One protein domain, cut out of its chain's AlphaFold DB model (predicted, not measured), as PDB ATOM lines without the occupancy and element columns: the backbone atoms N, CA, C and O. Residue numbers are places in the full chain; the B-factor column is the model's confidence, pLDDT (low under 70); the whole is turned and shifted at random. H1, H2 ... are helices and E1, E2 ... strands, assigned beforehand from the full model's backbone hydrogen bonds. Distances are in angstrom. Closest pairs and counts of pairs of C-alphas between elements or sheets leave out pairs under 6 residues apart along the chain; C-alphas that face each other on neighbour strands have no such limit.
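Overview. This is residues 102 to 173 of the 173 residues of an uncharacterized protein of Hordeum vulgare subsp. vulgare (UniProt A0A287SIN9). Little regular structure is here: a small three-stranded sheet, E1 to E3, stands at one end, a long loop, residues 130 to 142, leads from it to the short helix H1, and after H1 a long tail with no named element, residues 149 to 173, runs on until its last residues, 168 to 173, stick out. Of 72 printed residues, 24 are in named elements, E1, E2, E3, H1 in order; the class is mixed, the sheet E1 - E2 - E3 antiparallel. It is only just compact, close to loose, with radius of gyration of the C-alphas 13.3 A and spans 41 by 28 by 22 A.

Along the chain. Find C-alpha 104 at (-15.270, -44.024, 51.993), where E1, residues 104 to 110, begins its 16.7 A. E2, residues 115 to 120, spans 16.7 A; E3, residues 125 to 129, 12.1 A. H1, residues 143 to 148, ends at (-24.524, -41.930, 57.597) after 9.0 A.

Arrangement. The strands form a meander, each the antiparallel neighbour of the one before. In hairpin E1 and E2, at 158 degrees, find N 108 and O 117 within hydrogen-bond range, 3.0 A. In hairpin E2 and E3, at 155 degrees, N 116 and O 129 are 2.8 A apart. H1, with 1 of 2 O i to N i+4 pairs within range, is not on the sheet.

Size, cuts and confidence. The farthest C-alphas, Asp 112 and Gly 171, are 41.9 A apart. The printed part has no cut; E3 to H1 is a long link. Residues 155 to 173 have pLDDT under 70.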
ATOM      1  N   ILE A 102     -13.246 -49.966  56.213       92.62
ATOM      2  CA  ILE A 102     -13.196 -48.568  55.804       92.62
ATOM      3  C   ILE A 102     -14.427 -48.272  54.956       92.62
ATOM      4  O   ILE A 102     -14.640 -48.894  53.916       92.62
ATOM      5  N   THR A 103     -15.213 -47.295  55.390       91.38
ATOM      6  CA  THR A 103     -16.256 -46.686  54.564       91.38
ATOM      7  C   THR A 103     -15.679 -45.416  53.968       91.38
ATOM      8  O   THR A 103     -15.249 -44.551  54.724       91.38
ATOM      9  N   ILE A 104     -15.662 -45.283  52.640       91.38
ATOM     10  CA  ILE A 104     -15.270 -44.024  51.993       91.38
ATOM     11  C   ILE A 104     -16.344 -42.978  52.297       91.38
ATOM     12  O   ILE A 104     -17.525 -43.222  52.059       91.38
ATOM     13  N   GLY A 105     -15.936 -41.846  52.862       89.62
ATOM     14  CA  GLY A 105     -16.821 -40.737  53.215       89.62
ATOM     15  C   GLY A 105     -16.722 -39.560  52.258       89.62
ATOM     16  O   GLY A 105     -17.691 -38.822  52.102       89.62
ATOM     17  N   LYS A 106     -15.561 -39.384  51.619       88.25
ATOM     18  CA  LYS A 106     -15.301 -38.269  50.712       88.25
ATOM     19  C   LYS A 106     -14.373 -38.690  49.580       88.25
ATOM     20  O   LYS A 106     -13.422 -39.439  49.807       88.25
ATOM     21  N   MET A 107     -14.659 -38.179  48.387       90.81
ATOM     22  CA  MET A 107     -13.831 -38.325  47.197       90.81
ATOM     23  C   MET A 107     -13.730 -36.976  46.484       90.81
ATOM     24  O   MET A 107     -14.725 -36.501  45.939       90.81
ATOM     25  N   ASP A 108     -12.540 -36.379  46.457       90.00
ATOM     26  CA  ASP A 108     -12.314 -35.077  45.822       90.00
ATOM     27  C   ASP A 108     -11.286 -35.179  44.698       90.00
ATOM     28  O   ASP A 108     -10.253 -35.828  44.844       90.00
ATOM     29  N   TRP A 109     -11.538 -34.491  43.585       91.25
ATOM     30  CA  TRP A 109     -10.532 -34.295  42.546       91.25
ATOM     31  C   TRP A 109      -9.668 -33.076  42.877       91.25
ATOM     32  O   TRP A 109     -10.173 -31.953  42.942       91.25
ATOM     33  N   LEU A 110      -8.365 -33.290  43.052       89.50
ATOM     34  CA  LEU A 110      -7.382 -32.234  43.275       89.50
ATOM     35  C   LEU A 110      -6.809 -31.789  41.927       89.50
ATOM     36  O   LEU A 110      -6.020 -32.497  41.303       89.50
ATOM     37  N   GLN A 111      -7.245 -30.622  41.449       87.31
ATOM     38  CA  GLN A 111      -6.919 -30.139  40.104       87.31
ATOM     39  C   GLN A 111      -5.435 -29.790  39.924       87.31
ATOM     40  O   GLN A 111      -4.894 -29.990  38.841       87.31
ATOM     41  N   ASP A 112      -4.785 -29.303  40.978       90.25
ATOM     42  CA  ASP A 112      -3.355 -28.987  41.024       90.25
ATOM     43  C   ASP A 112      -2.473 -30.237  40.897       90.25
ATOM     44  O   ASP A 112      -1.425 -30.197  40.256       90.25
ATOM     45  N   ARG A 113      -2.918 -31.359  41.471       87.75
ATOM     46  CA  ARG A 113      -2.186 -32.635  41.478       87.75
ATOM     47  C   ARG A 113      -2.639 -33.611  40.404       87.75
ATOM     48  O   ARG A 113      -1.984 -34.622  40.196       87.75
ATOM     49  N   SER A 114      -3.746 -33.309  39.728       91.19
ATOM     50  CA  SER A 114      -4.410 -34.223  38.793       91.19
ATOM     51  C   SER A 114      -4.649 -35.612  39.400       91.19
ATOM     52  O   SER A 114      -4.432 -36.628  38.746       91.19
ATOM     53  N   SER A 115      -5.097 -35.647  40.658       93.12
ATOM     54  CA  SER A 115      -5.306 -36.884  41.414       93.12
ATOM     55  C   SER A 115      -6.581 -36.831  42.252       93.12
ATOM     56  O   SER A 115      -6.995 -35.768  42.719       93.12
ATOM     57  N   TRP A 116      -7.162 -37.990  42.527       93.38
ATOM     58  CA  TRP A 116      -8.237 -38.165  43.497       93.38
ATOM     59  C   TRP A 116      -7.688 -38.250  44.912       93.38
ATOM     60  O   TRP A 116      -6.810 -39.061  45.163       93.38
ATOM     61  N   SER A 117      -8.244 -37.486  45.844       94.31
ATOM     62  CA  SER A 117      -8.017 -37.624  47.283       94.31
ATOM     63  C   SER A 117      -9.207 -38.335  47.924       94.31
ATOM     64  O   SER A 117     -10.364 -37.999  47.647       94.31
ATOM     65  N   LEU A 118      -8.928 -39.341  48.757       94.62
ATOM     66  CA  LEU A 118      -9.944 -40.139  49.439       94.62
ATOM     67  C   LEU A 118      -9.846 -39.954  50.952       94.62
ATOM     68  O   LEU A 118      -8.764 -40.043  51.522       94.62
ATOM     69  N   ALA A 119     -10.995 -39.803  51.607       94.44
ATOM     70  CA  ALA A 119     -11.089 -39.851  53.063       94.44
ATOM     71  C   ALA A 119     -12.193 -40.816  53.504       94.44
ATOM     72  O   ALA A 119     -13.233 -40.958  52.846       94.44
ATOM     73  N   SER A 120     -11.980 -41.490  54.630       93.88
ATOM     74  CA  SER A 120     -12.985 -42.354  55.248       93.88
ATOM     75  C   SER A 120     -14.139 -41.544  55.846       93.88
ATOM     76  O   SER A 120     -14.096 -40.321  55.984       93.88
ATOM     77  N   LEU A 121     -15.212 -42.242  56.216       90.94
ATOM     78  CA  LEU A 121     -16.405 -41.647  56.807       90.94
ATOM     79  C   LEU A 121     -16.112 -40.944  58.135       90.94
ATOM     80  O   LEU A 121     -16.770 -39.955  58.432       90.94
ATOM     81  N   ASP A 122     -15.123 -41.389  58.904       93.06
ATOM     82  CA  ASP A 122     -14.667 -40.712  60.126       93.06
ATOM     83  C   ASP A 122     -13.702 -39.538  59.862       93.06
ATOM     84  O   ASP A 122     -13.388 -38.794  60.785       93.06
ATOM     85  N   GLY A 123     -13.307 -39.304  58.605       92.75
ATOM     86  CA  GLY A 123     -12.427 -38.206  58.201       92.75
ATOM     87  C   GLY A 123     -10.942 -38.565  58.117       92.75
ATOM     88  O   GLY A 123     -10.144 -37.682  57.814       92.75
ATOM     89  N   THR A 124     -10.560 -39.824  58.346       96.75
ATOM     90  CA  THR A 124      -9.172 -40.280  58.166       96.75
ATOM     91  C   THR A 124      -8.747 -40.167  56.698       96.75
ATOM     92  O   THR A 124      -9.475 -40.597  55.800       96.75
ATOM     93  N   ASP A 125      -7.560 -39.609  56.448       96.44
ATOM     94  CA  ASP A 125      -6.963 -39.550  55.109       96.44
ATOM     95  C   ASP A 125      -6.554 -40.953  54.634       96.44
ATOM     96  O   ASP A 125      -5.891 -41.709  55.351       96.44
ATOM     97  N   LEU A 126      -6.971 -41.310  53.420       96.19
ATOM     98  CA  LEU A 126      -6.693 -42.601  52.793       96.19
ATOM     99  C   LEU A 126      -5.695 -42.486  51.633       96.19
ATOM    100  O   LEU A 126      -5.327 -43.515  51.059       96.19
ATOM    101  N   GLY A 127      -5.240 -41.270  51.320       95.62
ATOM    102  CA  GLY A 127      -4.233 -40.990  50.307       95.62
ATOM    103  C   GLY A 127      -4.799 -40.450  48.994       95.62
ATOM    104  O   GLY A 127      -5.979 -40.107  48.874       95.62
ATOM    105  N   SER A 128      -3.908 -40.344  48.004       95.38
ATOM    106  CA  SER A 128      -4.216 -39.840  46.663       95.38
ATOM    107  C   SER A 128      -3.958 -40.886  45.579       95.38
ATOM    108  O   SER A 128      -3.032 -41.685  45.701       95.38
ATOM    109  N   PHE A 129      -4.779 -40.877  44.528       94.62
ATOM    110  CA  PHE A 129      -4.799 -41.887  43.470       94.62
ATOM    111  C   PHE A 129      -5.012 -41.243  42.100       94.62
ATOM    112  O   PHE A 129      -5.847 -40.352  41.957       94.62
ATOM    113  N   ASP A 130      -4.325 -41.735  41.070       92.94
ATOM    114  CA  ASP A 130      -4.508 -41.242  39.696       92.94
ATOM    115  C   ASP A 130      -5.906 -41.582  39.155       92.94
ATOM    116  O   ASP A 130      -6.550 -40.781  38.473       92.94
ATOM    117  N   PHE A 131      -6.420 -42.760  39.521       90.00
ATOM    118  CA  PHE A 131      -7.714 -43.270  39.075       90.00
ATOM    119  C   PHE A 131      -8.501 -43.885  40.230       90.00
ATOM    120  O   PHE A 131      -7.934 -44.506  41.128       90.00
ATOM    121  N   VAL A 132      -9.830 -43.766  40.165       90.38
ATOM    122  CA  VAL A 132     -10.745 -44.435  41.094       90.38
ATOM    123  C   VAL A 132     -11.825 -45.173  40.317       90.38
ATOM    124  O   VAL A 132     -12.478 -44.604  39.444       90.38
ATOM    125  N   VAL A 133     -12.039 -46.439  40.673       89.88
ATOM    126  CA  VAL A 133     -13.151 -47.256  40.177       89.88
ATOM    127  C   VAL A 133     -14.114 -47.502  41.330       89.88
ATOM    128  O   VAL A 133     -13.757 -48.131  42.324       89.88
ATOM    129  N   ALA A 134     -15.348 -47.017  41.198       86.75
ATOM    130  CA  ALA A 134     -16.403 -47.247  42.175       86.75
ATOM    131  C   ALA A 134     -17.381 -48.310  41.658       86.75
ATOM    132  O   ALA A 134     -18.070 -48.107  40.661       86.75
ATOM    133  N   THR A 135     -17.456 -49.448  42.347       86.06
ATOM    134  CA  THR A 135     -18.309 -50.593  41.965       86.06
ATOM    135  C   THR A 135     -19.559 -50.731  42.840       86.06
ATOM    136  O   THR A 135     -20.332 -51.680  42.712       86.06
ATOM    137  N   ASP A 136     -19.737 -49.803  43.773       79.94
ATOM    138  CA  ASP A 136     -20.800 -49.764  44.764       79.94
ATOM    139  C   ASP A 136     -21.919 -48.801  44.319       79.94
ATOM    140  O   ASP A 136     -21.661 -47.697  43.847       79.94
ATOM    141  N   LYS A 137     -23.183 -49.205  44.501       74.06
ATOM    142  CA  LYS A 137     -24.362 -48.387  44.159       74.06
ATOM    143  C   LYS A 137     -24.574 -47.192  45.095       74.06
ATOM    144  O   LYS A 137     -25.319 -46.274  44.763       74.06
ATOM    145  N   ASN A 138     -23.991 -47.233  46.288       75.44
ATOM    146  CA  ASN A 138     -24.172 -46.242  47.335       75.44
ATOM    147  C   ASN A 138     -23.275 -45.019  47.133       75.44
ATOM    148  O   ASN A 138     -23.657 -43.939  47.569       75.44
ATOM    149  N   ILE A 139     -22.164 -45.151  46.405       78.38
ATOM    150  CA  ILE A 139     -21.171 -44.088  46.204       78.38
ATOM    151  C   ILE A 139     -21.767 -42.748  45.736       78.38
ATOM    152  O   ILE A 139     -21.284 -41.693  46.129       78.38
ATOM    153  N   ALA A 140     -22.849 -42.786  44.954       77.88
ATOM    154  CA  ALA A 140     -23.585 -41.609  44.483       77.88
ATOM    155  C   ALA A 140     -25.050 -41.577  44.968       77.88
ATOM    156  O   ALA A 140     -25.840 -40.721  44.566       77.88
ATOM    157  N   SER A 141     -25.461 -42.526  45.816       79.12
ATOM    158  CA  SER A 141     -26.857 -42.649  46.234       79.12
ATOM    159  C   SER A 141     -27.183 -41.710  47.384       79.12
ATOM    160  O   SER A 141     -26.643 -41.845  48.478       79.12
ATOM    161  N   ARG A 142     -28.201 -40.859  47.203       76.25
ATOM    162  CA  ARG A 142     -28.757 -40.017  48.281       76.25
ATOM    163  C   ARG A 142     -29.237 -40.816  49.501       76.25
ATOM    164  O   ARG A 142     -29.320 -40.263  50.592       76.25
ATOM    165  N   LYS A 143     -29.514 -42.120  49.348       78.00
ATOM    166  CA  LYS A 143     -29.883 -43.006  50.468       78.00
ATOM    167  C   LYS A 143     -28.777 -43.110  51.523       78.00
ATOM    168  O   LYS A 143     -29.084 -43.330  52.689       78.00
ATOM    169  N   VAL A 144     -27.515 -42.904  51.136       79.06
ATOM    170  CA  VAL A 144     -26.373 -42.894  52.063       79.06
ATOM    171  C   VAL A 144     -26.511 -41.812  53.121       79.06
ATOM    172  O   VAL A 144     -26.136 -42.039  54.269       79.06
ATOM    173  N   SER A 145     -27.113 -40.674  52.782       82.06
ATOM    174  CA  SER A 145     -27.283 -39.578  53.733       82.06
ATOM    175  C   SER A 145     -28.212 -39.927  54.882       82.06
ATOM    176  O   SER A 145     -27.914 -39.571  56.017       82.06
ATOM    177  N   GLY A 146     -29.260 -40.713  54.627       81.12
ATOM    178  CA  GLY A 146     -30.125 -41.223  55.692       81.12
ATOM    179  C   GLY A 146     -29.433 -42.235  56.616       81.12
ATOM    180  O   GLY A 146     -29.810 -42.345  57.774       81.12
ATOM    181  N   LEU A 147     -28.418 -42.956  56.124       81.56
ATOM    182  CA  LEU A 147     -27.701 -43.982  56.893       81.56
ATOM    183  C   LEU A 147     -26.484 -43.436  57.650       81.56
ATOM    184  O   LEU A 147     -26.116 -43.977  58.686       81.56
ATOM    185  N   THR A 148     -25.831 -42.407  57.111       81.69
ATOM    186  CA  THR A 148     -24.524 -41.930  57.597       81.69
ATOM    187  C   THR A 148     -24.551 -40.508  58.148       81.69
ATOM    188  O   THR A 148     -23.571 -40.077  58.750       81.69
ATOM    189  N   GLY A 149     -25.622 -39.747  57.899       82.44
ATOM    190  CA  GLY A 149     -25.675 -38.313  58.195       82.44
ATOM    191  C   GLY A 149     -24.768 -37.449  57.305       82.44
ATOM    192  O   GLY A 149     -24.678 -36.245  57.528       82.44
ATOM    193  N   LYS A 150     -24.098 -38.030  56.296       82.44
ATOM    194  CA  LYS A 150     -23.190 -37.334  55.367       82.44
ATOM    195  C   LYS A 150     -23.697 -37.406  53.917       82.44
ATOM    196  O   LYS A 150     -24.449 -38.320  53.571       82.44
ATOM    197  N   PRO A 151     -23.347 -36.452  53.035       82.94
ATOM    198  CA  PRO A 151     -23.656 -36.578  51.610       82.94
ATOM    199  C   PRO A 151     -22.987 -37.828  50.999       82.94
ATOM    200  O   PRO A 151     -22.057 -38.374  51.595       82.94
ATOM    201  N   PRO A 152     -23.442 -38.298  49.822       82.06
ATOM    202  CA  PRO A 152     -22.780 -39.391  49.117       82.06
ATOM    203  C   PRO A 152     -21.301 -39.057  48.837       82.06
ATOM    204  O   PRO A 152     -21.012 -37.899  48.518       82.06
ATOM    205  N   PRO A 153     -20.376 -40.034  48.927       80.25
ATOM    206  CA  PRO A 153     -18.938 -39.784  48.779       80.25
ATOM    207  C   PRO A 153     -18.552 -39.175  47.433       80.25
ATOM    208  O   PRO A 153     -17.675 -38.316  47.367       80.25
ATOM    209  N   LEU A 154     -19.223 -39.616  46.370       76.81
ATOM    210  CA  LEU A 154     -19.140 -39.005  45.060       76.81
ATOM    211  C   LEU A 154     -20.212 -37.913  45.001       76.81
ATOM    212  O   LEU A 154     -21.408 -38.201  44.898       76.81
ATOM    213  N   GLY A 155     -19.789 -36.649  45.079       64.69
ATOM    214  CA  GLY A 155     -20.672 -35.520  44.782       64.69
ATOM    215  C   GLY A 155     -21.229 -35.598  43.351       64.69
ATOM    216  O   GLY A 155     -20.888 -36.493  42.578       64.69
ATOM    217  N   THR A 156     -22.055 -34.631  42.940       53.81
ATOM    218  CA  THR A 156     -22.551 -34.498  41.551       53.81
ATOM    219  C   THR A 156     -21.441 -34.058  40.579       53.81
ATOM    220  O   THR A 156     -21.595 -33.085  39.844       53.81
ATOM    221  N   CYS A 157     -20.280 -34.711  40.619       46.72
ATOM    222  CA  CYS A 157     -19.122 -34.372  39.812       46.72
ATOM    223  C   CYS A 157     -19.353 -34.845  38.362       46.72
ATOM    224  O   CYS A 157     -19.539 -36.043  38.139       46.72
ATOM    225  N   PRO A 158     -19.328 -33.950  37.358       45.38
ATOM    226  CA  PRO A 158     -19.682 -34.282  35.975       45.38
ATOM    227  C   PRO A 158     -18.620 -35.109  35.223       45.38
ATOM    228  O   PRO A 158     -18.829 -35.450  34.064       45.38
ATOM    229  N   ARG A 159     -17.478 -35.438  35.848       48.88
ATOM    230  CA  ARG A 159     -16.349 -36.159  35.218       48.88
ATOM    231  C   ARG A 159     -16.256 -37.645  35.583       48.88
ATOM    232  O   ARG A 159     -15.215 -38.266  35.391       48.88
ATOM    233  N   VAL A 160     -17.327 -38.225  36.111       50.78
ATOM    234  CA  VAL A 160     -17.339 -39.632  36.520       50.78
ATOM    235  C   VAL A 160     -17.781 -40.497  35.343       50.78
ATOM    236  O   VAL A 160     -18.961 -40.542  34.999       50.78
ATOM    237  N   LEU A 161     -16.841 -41.240  34.759       43.47
ATOM    238  CA  LEU A 161     -17.180 -42.423  33.973       43.47
ATOM    239  C   LEU A 161     -17.572 -43.539  34.945       43.47
ATOM    240  O   LEU A 161     -16.724 -44.156  35.586       43.47
ATOM    241  N   PHE A 162     -18.875 -43.797  35.059       40.72
ATOM    242  CA  PHE A 162     -19.375 -45.004  35.707       40.72
ATOM    243  C   PHE A 162     -19.006 -46.212  34.845       40.72
ATOM    244  O   PHE A 162     -19.751 -46.609  33.949       40.72
ATOM    245  N   LEU A 163     -17.851 -46.819  35.116       36.28
ATOM    246  CA  LEU A 163     -17.537 -48.133  34.578       36.28
ATOM    247  C   LEU A 163     -18.259 -49.184  35.432       36.28
ATOM    248  O   LEU A 163     -17.702 -49.783  36.348       36.28
ATOM    249  N   GLN A 164     -19.544 -49.392  35.148       32.88
ATOM    250  CA  GLN A 164     -20.304 -50.518  35.681       32.88
ATOM    251  C   GLN A 164     -19.799 -51.799  34.999       32.88
ATOM    252  O   GLN A 164     -20.401 -52.271  34.038       32.88
ATOM    253  N   PHE A 165     -18.681 -52.358  35.464       30.91
ATOM    254  CA  PHE A 165     -18.178 -53.631  34.952       30.91
ATOM    255  C   PHE A 165     -18.138 -54.733  36.011       30.91
ATOM    256  O   PHE A 165     -17.697 -54.552  37.141       30.91
ATOM    257  N   LEU A 166     -18.592 -55.898  35.538       32.69
ATOM    258  CA  LEU A 166     -18.402 -57.249  36.060       32.69
ATOM    259  C   LEU A 166     -19.275 -57.767  37.215       32.69
ATOM    260  O   LEU A 166     -18.783 -58.495  38.057       32.69
ATOM    261  N   LEU A 167     -20.590 -57.524  37.191       37.53
ATOM    262  CA  LEU A 167     -21.571 -58.505  37.717       37.53
ATOM    263  C   LEU A 167     -22.918 -58.473  36.967       37.53
ATOM    264  O   LEU A 167     -23.658 -59.451  36.995       37.53
ATOM    265  N   SER A 168     -23.234 -57.396  36.238       35.28
ATOM    266  CA  SER A 168     -24.471 -57.299  35.443       35.28
ATOM    267  C   SER A 168     -24.478 -58.182  34.188       35.28
ATOM    268  O   SER A 168     -25.548 -58.556  33.724       35.28
ATOM    269  N   LYS A 169     -23.309 -58.584  33.666       34.56
ATOM    270  CA  LYS A 169     -23.198 -59.549  32.550       34.56
ATOM    271  C   LYS A 169     -23.300 -61.024  32.974       34.56
ATOM    272  O   LYS A 169     -23.285 -61.890  32.111       34.56
ATOM    273  N   LEU A 170     -23.414 -61.311  34.273       40.25
ATOM    274  CA  LEU A 170     -23.520 -62.673  34.813       40.25
ATOM    275  C   LEU A 170     -24.966 -63.119  35.102       40.25
ATOM    276  O   LEU A 170     -25.154 -64.185  35.674       40.25
ATOM    277  N   GLY A 171     -25.989 -62.335  34.733       33.00
ATOM    278  CA  GLY A 171     -27.388 -62.728  34.964       33.00
ATOM    279  C   GLY A 171     -27.729 -62.939  36.446       33.00
ATOM    280  O   GLY A 171     -28.517 -63.812  36.779       33.00
ATOM    281  N   LEU A 172     -27.098 -62.168  37.341       42.16
ATOM    282  CA  LEU A 172     -27.310 -62.217  38.792       42.16
ATOM    283  C   LEU A 172     -28.236 -61.071  39.245       42.16
ATOM    284  O   LEU A 172     -27.800 -60.132  39.931       42.16
ATOM    285  N   LEU A 173     -29.501 -61.146  38.831       35.25
ATOM    286  CA  LEU A 173     -30.643 -60.452  39.434       35.25
ATOM    287  C   LEU A 173     -31.757 -61.464  39.683       35.25
ATOM    288  O   LEU A 173     -32.054 -62.224  38.739       35.25
TER     289      LEU A 173